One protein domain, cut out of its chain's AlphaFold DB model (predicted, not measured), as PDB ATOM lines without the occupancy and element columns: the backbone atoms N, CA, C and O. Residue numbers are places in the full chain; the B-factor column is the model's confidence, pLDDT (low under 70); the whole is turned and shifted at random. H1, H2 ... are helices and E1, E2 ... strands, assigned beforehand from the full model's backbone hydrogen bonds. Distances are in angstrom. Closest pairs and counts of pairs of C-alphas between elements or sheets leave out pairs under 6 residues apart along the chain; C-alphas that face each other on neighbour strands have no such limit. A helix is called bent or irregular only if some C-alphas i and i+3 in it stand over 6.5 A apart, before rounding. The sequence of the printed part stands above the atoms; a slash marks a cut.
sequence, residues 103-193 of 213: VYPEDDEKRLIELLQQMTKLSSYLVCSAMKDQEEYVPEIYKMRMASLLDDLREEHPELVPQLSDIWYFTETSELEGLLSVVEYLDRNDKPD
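What this domain is: This is residues 103 to 193 of the 213 residues of an uncharacterized protein of Mesocestoides corti (UniProt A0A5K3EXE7). One long helix, H1, makes the long side of a loose, flat, open frame: H2 packs across its last residues at one end, H3 packs on residues 111 to 115 nearer the other end, and the link of residues 157 to 163 runs back from H2 to H3. Beyond H3 the chain turns off through the short strand E1 into H4, whose residues 182 to 187 stick out free of the rest. The printed part has 91 residues, with four named helices and one named strand in the order H1, H2, H3, E1, H4, and its class is mostly helix. The whole is loose, with a radius of gyration of the C-alphas of 17.3 A and spans of 46 by 34 by 17 A.

Where its parts are: H1, residues 105 to 130, begins at C-alpha 105 at (8.320, 14.588, 41.016) and is 36.9 A long. It is irregular, with C-alphas 106 and 109 7.8 A apart, and has a kink of 25 degrees near residue 112. H2, residues 139 to 156, begins at C-alpha 139 at (-33.117, 20.186, 44.162) and is 24.0 A long. It is irregular too, with C-alphas 151 and 154 7.4 A apart, and has a kink of 34 degrees near residue 150. H3, residues 164 to 173, is 13.1 A long. E1, residues 179 to 181, pairs with no named strand. H4, residues 182 to 190, is 12.4 A long and ends at C-alpha 190 at (-7.468, 8.212, 65.611).

How they stand to each other: H1 touches H2 with residues 126 to 130 alone, and H2 touches H1 with residues 142 to 149 alone. Their closest C-alphas, those of Ala 130 and Arg 145, are 5.3 A apart. The two helices run opposite ways at a steep tilt of 53 degrees. H1 touches H3 with residues 111 to 115 alone, and the closest C-alphas, those of Leu 115 and Asp 166, are 7.5 A apart. H1 and H3 run opposite ways at a steep tilt of 54 degrees. H2 and H3 are apart. The closest C-alphas of H3 and E1, those of Phe 170 and Leu 179, are 7.9 A apart. E1 and H4 meet only through their link, and H4 touches no helix. Every O i to N i+4 pair is within hydrogen-bond range in H3 and H4; in H1 20 of 22 are, and in H2 12 of 14.

The domain as a whole: The two C-alphas farthest apart, those of Asp 133 and Asp 193, are 47.6 A apart. Residues 135 to 140 stand free, of which 139 and 140 belong to H2. The printed part has no cut. The links from H3 to E1 and from E1 to H4 are tight, those from H1 to H2 and from H2 to H3 are short, and no link is long. The mean pLDDT of the printed part is 78.8, with residues 103 to 106, residue 178 and residues 188 to 193 under 70.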
ATOM      1  N   VAL A 103       6.634  12.309  33.923       59.97
ATOM      2  CA  VAL A 103       6.276  13.016  35.142       59.97
ATOM      3  C   VAL A 103       7.518  13.108  36.019       59.97
ATOM      4  O   VAL A 103       8.077  12.084  36.412       59.97
ATOM      5  N   TYR A 104       7.954  14.335  36.297       63.22
ATOM      6  CA  TYR A 104       9.053  14.614  37.213       63.22
ATOM      7  C   TYR A 104       8.475  15.011  38.580       63.22
ATOM      8  O   TYR A 104       7.717  15.981  38.638       63.22
ATOM      9  N   PRO A 105       8.840  14.311  39.672       64.62
ATOM     10  CA  PRO A 105       8.320  14.588  41.016       64.62
ATOM     11  C   PRO A 105       8.616  16.002  41.531       64.62
ATOM     12  O   PRO A 105       7.921  16.500  42.411       64.62
ATOM     13  N   GLU A 106       9.644  16.664  40.990       65.75
ATOM     14  CA  GLU A 106      10.073  18.004  41.420       65.75
ATOM     15  C   GLU A 106       9.019  19.096  41.155       65.75
ATOM     16  O   GLU A 106       9.044  20.139  41.804       65.75
ATOM     17  N   ASP A 107       8.058  18.838  40.263       78.44
ATOM     18  CA  ASP A 107       6.962  19.758  39.937       78.44
ATOM     19  C   ASP A 107       5.617  19.357  40.577       78.44
ATOM     20  O   ASP A 107       4.589  19.976  40.285       78.44
ATOM     21  N   ASP A 108       5.581  18.330  41.439       84.00
ATOM     22  CA  ASP A 108       4.331  17.765  41.970       84.00
ATOM     23  C   ASP A 108       3.497  18.787  42.747       84.00
ATOM     24  O   ASP A 108       2.291  18.881  42.526       84.00
ATOM     25  N   GLU A 109       4.118  19.597  43.607       81.75
ATOM     26  CA  GLU A 109       3.403  20.618  44.383       81.75
ATOM     27  C   GLU A 109       2.749  21.658  43.463       81.75
ATOM     28  O   GLU A 109       1.563  21.967  43.590       81.75
ATOM     29  N   LYS A 110       3.503  22.159  42.481       83.88
ATOM     30  CA  LYS A 110       3.010  23.144  41.517       83.88
ATOM     31  C   LYS A 110       1.868  22.573  40.675       83.88
ATOM     32  O   LYS A 110       0.832  23.222  40.538       83.88
ATOM     33  N   ARG A 111       2.033  21.358  40.148       85.81
ATOM     34  CA  ARG A 111       1.010  20.666  39.350       85.81
ATOM     35  C   ARG A 111      -0.242  20.372  40.167       85.81
ATOM     36  O   ARG A 111      -1.348  20.558  39.665       85.81
ATOM     37  N   LEU A 112      -0.092  19.980  41.433       85.06
ATOM     38  CA  LEU A 112      -1.226  19.779  42.329       85.06
ATOM     39  C   LEU A 112      -1.966  21.096  42.585       85.06
ATOM     40  O   LEU A 112      -3.192  21.120  42.538       85.06
ATOM     41  N   ILE A 113      -1.252  22.202  42.812       82.94
ATOM     42  CA  ILE A 113      -1.865  23.528  42.978       82.94
ATOM     43  C   ILE A 113      -2.641  23.928  41.717       82.94
ATOM     44  O   ILE A 113      -3.779  24.382  41.829       82.94
ATOM     45  N   GLU A 114      -2.064  23.749  40.530       85.88
ATOM     46  CA  GLU A 114      -2.731  24.037  39.254       85.88
ATOM     47  C   GLU A 114      -3.997  23.182  39.076       85.88
ATOM     48  O   GLU A 114      -5.064  23.720  38.759       85.88
ATOM     49  N   LEU A 115      -3.921  21.884  39.387       85.12
ATOM     50  CA  LEU A 115      -5.062  20.969  39.370       85.12
ATOM     51  C   LEU A 115      -6.158  21.402  40.358       85.12
ATOM     52  O   LEU A 115      -7.332  21.473  39.991       85.12
ATOM     53  N   LEU A 116      -5.801  21.745  41.597       81.88
ATOM     54  CA  LEU A 116      -6.746  22.219  42.616       81.88
ATOM     55  C   LEU A 116      -7.399  23.547  42.219       81.88
ATOM     56  O   LEU A 116      -8.601  23.738  42.429       81.88
ATOM     57  N   GLN A 117      -6.642  24.465  41.617       81.56
ATOM     58  CA  GLN A 117      -7.180  25.712  41.077       81.56
ATOM     59  C   GLN A 117      -8.173  25.443  39.947       81.56
ATOM     60  O   GLN A 117      -9.229  26.075  39.903       81.56
ATOM     61  N   GLN A 118      -7.869  24.504  39.052       83.06
ATOM     62  CA  GLN A 118      -8.766  24.119  37.968       83.06
ATOM     63  C   GLN A 118     -10.050  23.472  38.507       83.06
ATOM     64  O   GLN A 118     -11.144  23.903  38.148       83.06
ATOM     65  N   MET A 119      -9.934  22.543  39.461       81.00
ATOM     66  CA  MET A 119     -11.066  21.937  40.176       81.00
ATOM     67  C   MET A 119     -11.934  22.981  40.896       81.00
ATOM     68  O   MET A 119     -13.161  22.883  40.905       81.00
ATOM     69  N   THR A 120     -11.314  24.012  41.477       78.06
ATOM     70  CA  THR A 120     -12.024  25.118  42.139       78.06
ATOM     71  C   THR A 120     -12.778  25.988  41.132       78.06
ATOM     72  O   THR A 120     -13.920  26.374  41.373       78.06
ATOM     73  N   LYS A 121     -12.172  26.283  39.977       82.69
ATOM     74  CA  LYS A 121     -12.842  27.019  38.894       82.69
ATOM     75  C   LYS A 121     -14.023  26.230  38.338       82.69
ATOM     76  O   LYS A 121     -15.093  26.806  38.167       82.69
ATOM     77  N   LEU A 122     -13.846  24.927  38.122       85.06
ATOM     78  CA  LEU A 122     -14.907  24.032  37.675       85.06
ATOM     79  C   LEU A 122     -16.069  24.001  38.673       85.06
ATOM     80  O   LEU A 122     -17.211  24.213  38.281       85.06
ATOM     81  N   SER A 123     -15.797  23.792  39.964       79.06
ATOM     82  CA  SER A 123     -16.857  23.742  40.979       79.06
ATOM     83  C   SER A 123     -17.607  25.070  41.092       79.06
ATOM     84  O   SER A 123     -18.838  25.074  41.133       79.06
ATOM     85  N   SER A 124     -16.894  26.199  41.054       79.69
ATOM     86  CA  SER A 124     -17.514  27.524  41.032       79.69
ATOM     87  C   SER A 124     -18.382  27.724  39.791       79.69
ATOM     88  O   SER A 124     -19.498  28.220  39.918       79.69
ATOM     89  N   TYR A 125     -17.896  27.340  38.608       87.44
ATOM     90  CA  TYR A 125     -18.664  27.418  37.366       87.44
ATOM     91  C   TYR A 125     -19.949  26.593  37.466       87.44
ATOM     92  O   TYR A 125     -21.029  27.123  37.231       87.44
ATOM     93  N   LEU A 126     -19.849  25.331  37.884       84.75
ATOM     94  CA  LEU A 126     -20.991  24.427  38.000       84.75
ATOM     95  C   LEU A 126     -22.053  24.964  38.967       84.75
ATOM     96  O   LEU A 126     -23.232  25.001  38.623       84.75
ATOM     97  N   VAL A 127     -21.647  25.433  40.151       81.00
ATOM     98  CA  VAL A 127     -22.574  25.984  41.153       81.00
ATOM     99  C   VAL A 127     -23.238  27.262  40.644       81.00
ATOM    100  O   VAL A 127     -24.463  27.372  40.688       81.00
ATOM    101  N   CYS A 128     -22.454  28.219  40.138       84.25
ATOM    102  CA  CYS A 128     -22.982  29.492  39.651       84.25
ATOM    103  C   CYS A 128     -23.898  29.309  38.436       84.25
ATOM    104  O   CYS A 128     -24.951  29.939  38.368       84.25
ATOM    105  N   SER A 129     -23.521  28.444  37.496       87.62
ATOM    106  CA  SER A 129     -24.298  28.183  36.285       87.62
ATOM    107  C   SER A 129     -25.577  27.404  36.586       87.62
ATOM    108  O   SER A 129     -26.631  27.738  36.047       87.62
ATOM    109  N   ALA A 130     -25.541  26.417  37.487       84.06
ATOM    110  CA  ALA A 130     -26.733  25.649  37.845       84.06
ATOM    111  C   ALA A 130     -27.766  26.502  38.604       84.06
ATOM    112  O   ALA A 130     -28.966  26.384  38.352       84.06
ATOM    113  N   MET A 131     -27.305  27.406  39.475       85.06
ATOM    114  CA  MET A 131     -28.144  28.351  40.229       85.06
ATOM    115  C   MET A 131     -28.465  29.640  39.456       85.06
ATOM    116  O   MET A 131     -29.103  30.544  39.995       85.06
ATOM    117  N   LYS A 132     -28.033  29.760  38.195       87.69
ATOM    118  CA  LYS A 132     -28.256  30.971  37.403       87.69
ATOM    119  C   LYS A 132     -29.754  31.256  37.282       87.69
ATOM    120  O   LYS A 132     -30.542  30.366  36.957       87.69
ATOM    121  N   ASP A 133     -30.143  32.494  37.565       87.44
ATOM    122  CA  ASP A 133     -31.537  32.949  37.537       87.44
ATOM    123  C   ASP A 133     -32.470  32.195  38.519       87.44
ATOM    124  O   ASP A 133     -33.687  32.191  38.341       87.44
ATOM    125  N   GLN A 134     -31.917  31.546  39.556       79.50
ATOM    126  CA  GLN A 134     -32.671  30.953  40.664       79.50
ATOM    127  C   GLN A 134     -32.413  31.705  41.969       79.50
ATOM    128  O   GLN A 134     -31.283  31.782  42.443       79.50
ATOM    129  N   GLU A 135     -33.482  32.228  42.568       80.88
ATOM    130  CA  GLU A 135     -33.428  32.877  43.885       80.88
ATOM    131  C   GLU A 135     -33.484  31.861  45.038       80.88
ATOM    132  O   GLU A 135     -32.921  32.103  46.104       80.88
ATOM    133  N   GLU A 136     -34.126  30.708  44.816       81.88
ATOM    134  CA  GLU A 136     -34.282  29.634  45.799       81.88
ATOM    135  C   GLU A 136     -33.736  28.301  45.268       81.88
ATOM    136  O   GLU A 136     -33.851  27.974  44.082       81.88
ATOM    137  N   TYR A 137     -33.141  27.515  46.169       78.81
ATOM    138  CA  TYR A 137     -32.619  26.190  45.856       78.81
ATOM    139  C   TYR A 137     -33.759  25.188  45.646       78.81
ATOM    140  O   TYR A 137     -34.424  24.781  46.597       78.81
ATOM    141  N   VAL A 138     -33.930  24.740  44.401       80.50
ATOM    142  CA  VAL A 138     -34.847  23.649  44.042       80.50
ATOM    143  C   VAL A 138     -34.022  22.429  43.612       80.50
ATOM    144  O   VAL A 138     -33.396  22.489  42.545       80.50
ATOM    145  N   PRO A 139     -33.997  21.333  44.398       75.06
ATOM    146  CA  PRO A 139     -33.117  20.186  44.162       75.06
ATOM    147  C   PRO A 139     -33.234  19.590  42.756       75.06
ATOM    148  O   PRO A 139     -32.226  19.361  42.095       75.06
ATOM    149  N   GLU A 140     -34.449  19.365  42.265       79.50
ATOM    150  CA  GLU A 140     -34.710  18.711  40.979       79.50
ATOM    151  C   GLU A 140     -34.211  19.562  39.810       79.50
ATOM    152  O   GLU A 140     -33.605  19.047  38.869       79.50
ATOM    153  N   ILE A 141     -34.419  20.879  39.890       79.38
ATOM    154  CA  ILE A 141     -33.974  21.816  38.854       79.38
ATOM    155  C   ILE A 141     -32.451  21.937  38.878       79.38
ATOM    156  O   ILE A 141     -31.822  21.900  37.820       79.38
ATOM    157  N   TYR A 142     -31.855  22.036  40.069       79.00
ATOM    158  CA  TYR A 142     -30.404  22.070  40.222       79.00
ATOM    159  C   TYR A 142     -29.754  20.825  39.618       79.00
ATOM    160  O   TYR A 142     -28.826  20.951  38.825       79.00
ATOM    161  N   LYS A 143     -30.287  19.635  39.916       78.56
ATOM    162  CA  LYS A 143     -29.804  18.362  39.361       78.56
ATOM    163  C   LYS A 143     -29.903  18.320  37.842       78.56
ATOM    164  O   LYS A 143     -28.924  18.001  37.176       78.56
ATOM    165  N   MET A 144     -31.063  18.677  37.289       82.62
ATOM    166  CA  MET A 144     -31.277  18.687  35.841       82.62
ATOM    167  C   MET A 144     -30.289  19.623  35.134       82.62
ATOM    168  O   MET A 144     -29.682  19.246  34.133       82.62
ATOM    169  N   ARG A 145     -30.083  20.829  35.673       84.94
ATOM    170  CA  ARG A 145     -29.137  21.807  35.119       84.94
ATOM    171  C   ARG A 145     -27.693  21.359  35.271       84.94
ATOM    172  O   ARG A 145     -26.931  21.477  34.321       84.94
ATOM    173  N   MET A 146     -27.329  20.811  36.427       83.50
ATOM    174  CA  MET A 146     -26.000  20.255  36.669       83.50
ATOM    175  C   MET A 146     -25.682  19.144  35.668       83.50
ATOM    176  O   MET A 146     -24.610  19.138  35.076       83.50
ATOM    177  N   ALA A 147     -26.629  18.233  35.431       81.81
ATOM    178  CA  ALA A 147     -26.463  17.169  34.451       81.81
ATOM    179  C   ALA A 147     -26.213  17.729  33.043       81.81
ATOM    180  O   ALA A 147     -25.265  17.277  32.408       81.81
ATOM    181  N   SER A 148     -26.992  18.727  32.608       86.12
ATOM    182  CA  SER A 148     -26.807  19.391  31.308       86.12
ATOM    183  C   SER A 148     -25.444  20.077  31.202       86.12
ATOM    184  O   SER A 148     -24.703  19.810  30.269       86.12
ATOM    185  N   LEU A 149     -25.069  20.885  32.200       88.94
ATOM    186  CA  LEU A 149     -23.774  21.578  32.227       88.94
ATOM    187  C   LEU A 149     -22.604  20.603  32.126       88.94
ATOM    188  O   LEU A 149     -21.603  20.900  31.486       88.94
ATOM    189  N   LEU A 150     -22.723  19.446  32.773       83.62
ATOM    190  CA  LEU A 150     -21.727  18.389  32.701       83.62
ATOM    191  C   LEU A 150     -21.690  17.718  31.320       83.62
ATOM    192  O   LEU A 150     -20.605  17.390  30.859       83.62
ATOM    193  N   ASP A 151     -22.825  17.528  30.644       84.38
ATOM    194  CA  ASP A 151     -22.829  16.960  29.286       84.38
ATOM    195  C   ASP A 151     -22.126  17.889  28.285       84.38
ATOM    196  O   ASP A 151     -21.320  17.425  27.478       84.38
ATOM    197  N   ASP A 152     -22.341  19.198  28.420       86.62
ATOM    198  CA  ASP A 152     -21.828  20.207  27.486       86.62
ATOM    199  C   ASP A 152     -20.420  20.721  27.862       86.62
ATOM    200  O   ASP A 152     -19.745  21.375  27.063       86.62
ATOM    201  N   LEU A 153     -19.920  20.385  29.061       85.81
ATOM    202  CA  LEU A 153     -18.688  20.938  29.647       85.81
ATOM    203  C   LEU A 153     -17.469  20.825  28.723       85.81
ATOM    204  O   LEU A 153     -16.649  21.736  28.661       85.81
ATOM    205  N   ARG A 154     -17.330  19.699  28.014       79.25
ATOM    206  CA  ARG A 154     -16.186  19.460  27.118       79.25
ATOM    207  C   ARG A 154     -16.230  20.324  25.864       79.25
ATOM    208  O   ARG A 154     -15.172  20.633  25.322       79.25
ATOM    209  N   GLU A 155     -17.425  20.638  25.383       85.00
ATOM    210  CA  GLU A 155     -17.619  21.392  24.148       85.00
ATOM    211  C   GLU A 155     -17.566  22.894  24.422       85.00
ATOM    212  O   GLU A 155     -16.908  23.630  23.687       85.00
ATOM    213  N   GLU A 156     -18.201  23.341  25.507       88.06
ATOM    214  CA  GLU A 156     -18.313  24.762  25.840       88.06
ATOM    215  C   GLU A 156     -17.132  25.293  26.662       88.06
ATOM    216  O   GLU A 156     -16.713  26.432  26.455       88.06
ATOM    217  N   HIS A 157     -16.584  24.479  27.573       88.00
ATOM    218  CA  HIS A 157     -15.548  24.888  28.531       88.00
ATOM    219  C   HIS A 157     -14.442  23.833  28.724       88.00
ATOM    220  O   HIS A 157     -14.183  23.389  29.854       88.00
ATOM    221  N   PRO A 158     -13.742  23.416  27.651       85.75
ATOM    222  CA  PRO A 158     -12.680  22.413  27.739       85.75
ATOM    223  C   PRO A 158     -11.554  22.803  28.711       85.75
ATOM    224  O   PRO A 158     -10.931  21.933  29.314       85.75
ATOM    225  N   GLU A 159     -11.305  24.099  28.917       86.62
ATOM    226  CA  GLU A 159     -10.315  24.625  29.859       86.62
ATOM    227  C   GLU A 159     -10.643  24.338  31.331       86.62
ATOM    228  O   GLU A 159      -9.749  24.351  32.181       86.62
ATOM    229  N   LEU A 160     -11.911  24.075  31.657       85.44
ATOM    230  CA  LEU A 160     -12.337  23.731  33.013       85.44
ATOM    231  C   LEU A 160     -12.185  22.240  33.310       85.44
ATOM    232  O   LEU A 160     -12.254  21.861  34.478       85.44
ATOM    233  N   VAL A 161     -11.957  21.406  32.292       83.56
ATOM    234  CA  VAL A 161     -11.833  19.955  32.444       83.56
ATOM    235  C   VAL A 161     -10.395  19.595  32.838       83.56
ATOM    236  O   VAL A 161      -9.474  19.767  32.034       83.56
ATOM    237  N   PRO A 162     -10.167  19.086  34.061       81.31
ATOM    238  CA  PRO A 162      -8.839  18.682  34.495       81.31
ATOM    239  C   PRO A 162      -8.325  17.485  33.698       81.31
ATOM    240  O   PRO A 162      -9.090  16.617  33.267       81.31
ATOM    241  N   GLN A 163      -7.007  17.427  33.504       78.75
ATOM    242  CA  GLN A 163      -6.387  16.320  32.783       78.75
ATOM    243  C   GLN A 163      -6.490  15.034  33.607       78.75
ATOM    244  O   GLN A 163      -6.004  14.964  34.738       78.75
ATOM    245  N   LEU A 164      -7.079  13.984  33.025       75.56
ATOM    246  CA  LEU A 164      -7.200  12.688  33.702       75.56
ATOM    247  C   LEU A 164      -5.850  12.094  34.104       75.56
ATOM    248  O   LEU A 164      -5.773  11.411  35.118       75.56
ATOM    249  N   SER A 165      -4.799  12.340  33.321       75.06
ATOM    250  CA  SER A 165      -3.447  11.873  33.627       75.06
ATOM    251  C   SER A 165      -2.918  12.457  34.933       75.06
ATOM    252  O   SER A 165      -2.275  11.739  35.691       75.06
ATOM    253  N   ASP A 166      -3.210  13.731  35.209       78.69
ATOM    254  CA  ASP A 166      -2.797  14.387  36.450       78.69
ATOM    255  C   ASP A 166      -3.624  13.879  37.629       78.69
ATOM    256  O   ASP A 166      -3.059  13.556  38.672       78.69
ATOM    257  N   ILE A 167      -4.942  13.722  37.446       78.62
ATOM    258  CA  ILE A 167      -5.820  13.126  38.464       78.62
ATOM    259  C   ILE A 167      -5.317  11.730  38.831       78.62
ATOM    260  O   ILE A 167      -5.036  11.481  39.998       78.62
ATOM    261  N   TRP A 168      -5.139  10.857  37.837       76.50
ATOM    262  CA  TRP A 168      -4.667   9.488  38.037       76.50
ATOM    263  C   TRP A 168      -3.289   9.446  38.702       76.50
ATOM    264  O   TRP A 168      -3.062   8.671  39.627       76.50
ATOM    265  N   TYR A 169      -2.363  10.308  38.272       80.75
ATOM    266  CA  TYR A 169      -1.027  10.376  38.856       80.75
ATOM    267  C   TYR A 169      -1.075  10.708  40.354       80.75
ATOM    268  O   TYR A 169      -0.445  10.015  41.153       80.75
ATOM    269  N   PHE A 170      -1.845  11.722  40.760       80.31
ATOM    270  CA  PHE A 170      -1.952  12.090  42.173       80.31
ATOM    271  C   PHE A 170      -2.768  11.082  42.995       80.31
ATOM    272  O   PHE A 170      -2.467  10.888  44.175       80.31
ATOM    273  N   THR A 171      -3.750  10.399  42.400       73.56
ATOM    274  CA  THR A 171      -4.534   9.374  43.106       73.56
ATOM    275  C   THR A 171      -3.794   8.050  43.264       73.56
ATOM    276  O   THR A 171      -3.964   7.416  44.296       73.56
ATOM    277  N   GLU A 172      -2.944   7.655  42.314       73.00
ATOM    278  CA  GLU A 172      -2.341   6.310  42.301       73.00
ATOM    279  C   GLU A 172      -0.825   6.286  42.534       73.00
ATOM    280  O   GLU A 172      -0.308   5.313  43.072       73.00
ATOM    281  N   THR A 173      -0.085   7.312  42.096       79.56
ATOM    282  CA  THR A 173       1.386   7.222  41.954       79.56
ATOM    283  C   THR A 173       2.170   8.224  42.802       79.56
ATOM    284  O   THR A 173       3.240   7.883  43.288       79.56
ATOM    285  N   SER A 174       1.687   9.460  42.970       80.12
ATOM    286  CA  SER A 174       2.481  10.544  43.576       80.12
ATOM    287  C   SER A 174       2.926  10.228  45.010       80.12
ATOM    288  O   SER A 174       2.130   9.800  45.840       80.12
ATOM    289  N   GLU A 175       4.174  10.512  45.359       81.62
ATOM    290  CA  GLU A 175       4.678  10.357  46.732       81.62
ATOM    291  C   GLU A 175       4.597  11.670  47.536       81.62
ATOM    292  O   GLU A 175       5.204  11.787  48.599       81.62
ATOM    293  N   LEU A 176       3.854  12.669  47.038       80.56
ATOM    294  CA  LEU A 176       3.762  13.985  47.665       80.56
ATOM    295  C   LEU A 176       3.253  13.891  49.111       80.56
ATOM    296  O   LEU A 176       2.194  13.319  49.395       80.56
ATOM    297  N   GLU A 177       4.001  14.514  50.021       74.62
ATOM    298  CA  GLU A 177       3.670  14.555  51.439       74.62
ATOM    299  C   GLU A 177       2.295  15.210  51.663       74.62
ATOM    300  O   GLU A 177       1.996  16.287  51.148       74.62
ATOM    301  N   GLY A 178       1.430  14.544  52.433       69.81
ATOM    302  CA  GLY A 178       0.066  15.006  52.709       69.81
ATOM    303  C   GLY A 178      -1.021  14.394  51.819       69.81
ATOM    304  O   GLY A 178      -2.195  14.516  52.171       69.81
ATOM    305  N   LEU A 179      -0.678  13.683  50.738       75.62
ATOM    306  CA  LEU A 179      -1.613  12.802  50.025       75.62
ATOM    307  C   LEU A 179      -1.633  11.418  50.687       75.62
ATOM    308  O   LEU A 179      -0.766  10.581  50.444       75.62
ATOM    309  N   LEU A 180      -2.640  11.170  51.520       71.62
ATOM    310  CA  LEU A 180      -2.770   9.938  52.303       71.62
ATOM    311  C   LEU A 180      -3.805   9.004  51.683       71.62
ATOM    312  O   LEU A 180      -4.821   9.461  51.167       71.62
ATOM    313  N   SER A 181      -3.615   7.695  51.778       72.69
ATOM    314  CA  SER A 181      -4.720   6.752  51.591       72.69
ATOM    315  C   SER A 181      -5.809   6.975  52.648       72.69
ATOM    316  O   SER A 181      -5.575   7.549  53.717       72.69
ATOM    317  N   VAL A 182      -7.020   6.483  52.380       70.44
ATOM    318  CA  VAL A 182      -8.130   6.552  53.344       70.44
ATOM    319  C   VAL A 182      -7.771   5.888  54.680       70.44
ATOM    320  O   VAL A 182      -8.127   6.397  55.742       70.44
ATOM    321  N   VAL A 183      -7.022   4.783  54.640       73.69
ATOM    322  CA  VAL A 183      -6.587   4.050  55.838       73.69
ATOM    323  C   VAL A 183      -5.577   4.865  56.651       73.69
ATOM    324  O   VAL A 183      -5.735   4.991  57.864       73.69
ATOM    325  N   GLU A 184      -4.581   5.469  55.998       73.75
ATOM    326  CA  GLU A 184      -3.584   6.329  56.658       73.75
ATOM    327  C   GLU A 184      -4.218   7.584  57.263       73.75
ATOM    328  O   GLU A 184      -3.854   8.004  58.362       73.75
ATOM    329  N   TYR A 185      -5.204   8.173  56.580       71.50
ATOM    330  CA  TYR A 185      -5.968   9.297  57.111       71.50
ATOM    331  C   TYR A 185      -6.725   8.923  58.393       71.50
ATOM    332  O   TYR A 185      -6.686   9.678  59.366       71.50
ATOM    333  N   LEU A 186      -7.396   7.765  58.414       70.25
ATOM    334  CA  LEU A 186      -8.112   7.295  59.601       70.25
ATOM    335  C   LEU A 186      -7.163   7.025  60.771       70.25
ATOM    336  O   LEU A 186      -7.449   7.471  61.881       70.25
ATOM    337  N   ASP A 187      -6.026   6.364  60.530       72.50
ATOM    338  CA  ASP A 187      -5.044   6.098  61.590       72.50
ATOM    339  C   ASP A 187      -4.490   7.406  62.175       72.50
ATOM    340  O   ASP A 187      -4.406   7.553  63.395       72.50
ATOM    341  N   ARG A 188      -4.221   8.408  61.325       67.25
ATOM    342  CA  ARG A 188      -3.793   9.750  61.753       67.25
ATOM    343  C   ARG A 188      -4.875  10.510  62.524       67.25
ATOM    344  O   ARG A 188      -4.555  11.268  63.438       67.25
ATOM    345  N   ASN A 189      -6.145  10.339  62.167       65.44
ATOM    346  CA  ASN A 189      -7.261  10.945  62.893       65.44
ATOM    347  C   ASN A 189      -7.471  10.293  64.272       65.44
ATOM    348  O   ASN A 189      -7.783  10.987  65.237       65.44
ATOM    349  N   ASP A 190      -7.289   8.975  64.370       64.38
ATOM    350  CA  ASP A 190      -7.468   8.212  65.611       64.38
ATOM    351  C   ASP A 190      -6.258   8.337  66.555       64.38
ATOM    352  O   ASP A 190      -6.403   8.267  67.779       64.38
ATOM    353  N   LYS A 191      -5.068   8.587  65.999       61.84
ATOM    354  CA  LYS A 191      -3.831   8.902  66.720       61.84
ATOM    355  C   LYS A 191      -3.285  10.247  66.230       61.84
ATOM    356  O   LYS A 191      -2.302  10.265  65.491       61.84
ATOM    357  N   PRO A 192      -3.890  11.381  66.623       57.66
ATOM    358  CA  PRO A 192      -3.339  12.678  66.267       57.66
ATOM    359  C   PRO A 192      -1.934  12.768  66.865       57.66
ATOM    360  O   PRO A 192      -1.782  12.767  68.089       57.66
ATOM    361  N   ASP A 193      -0.909  12.786  66.010       49.19
ATOM    362  CA  ASP A 193       0.479  12.868  66.445       49.19
ATOM    363  C   ASP A 193       0.633  13.990  67.474       49.19
ATOM    364  O   ASP A 193       0.344  15.161  67.221       49.19
TER     365      ASP A 193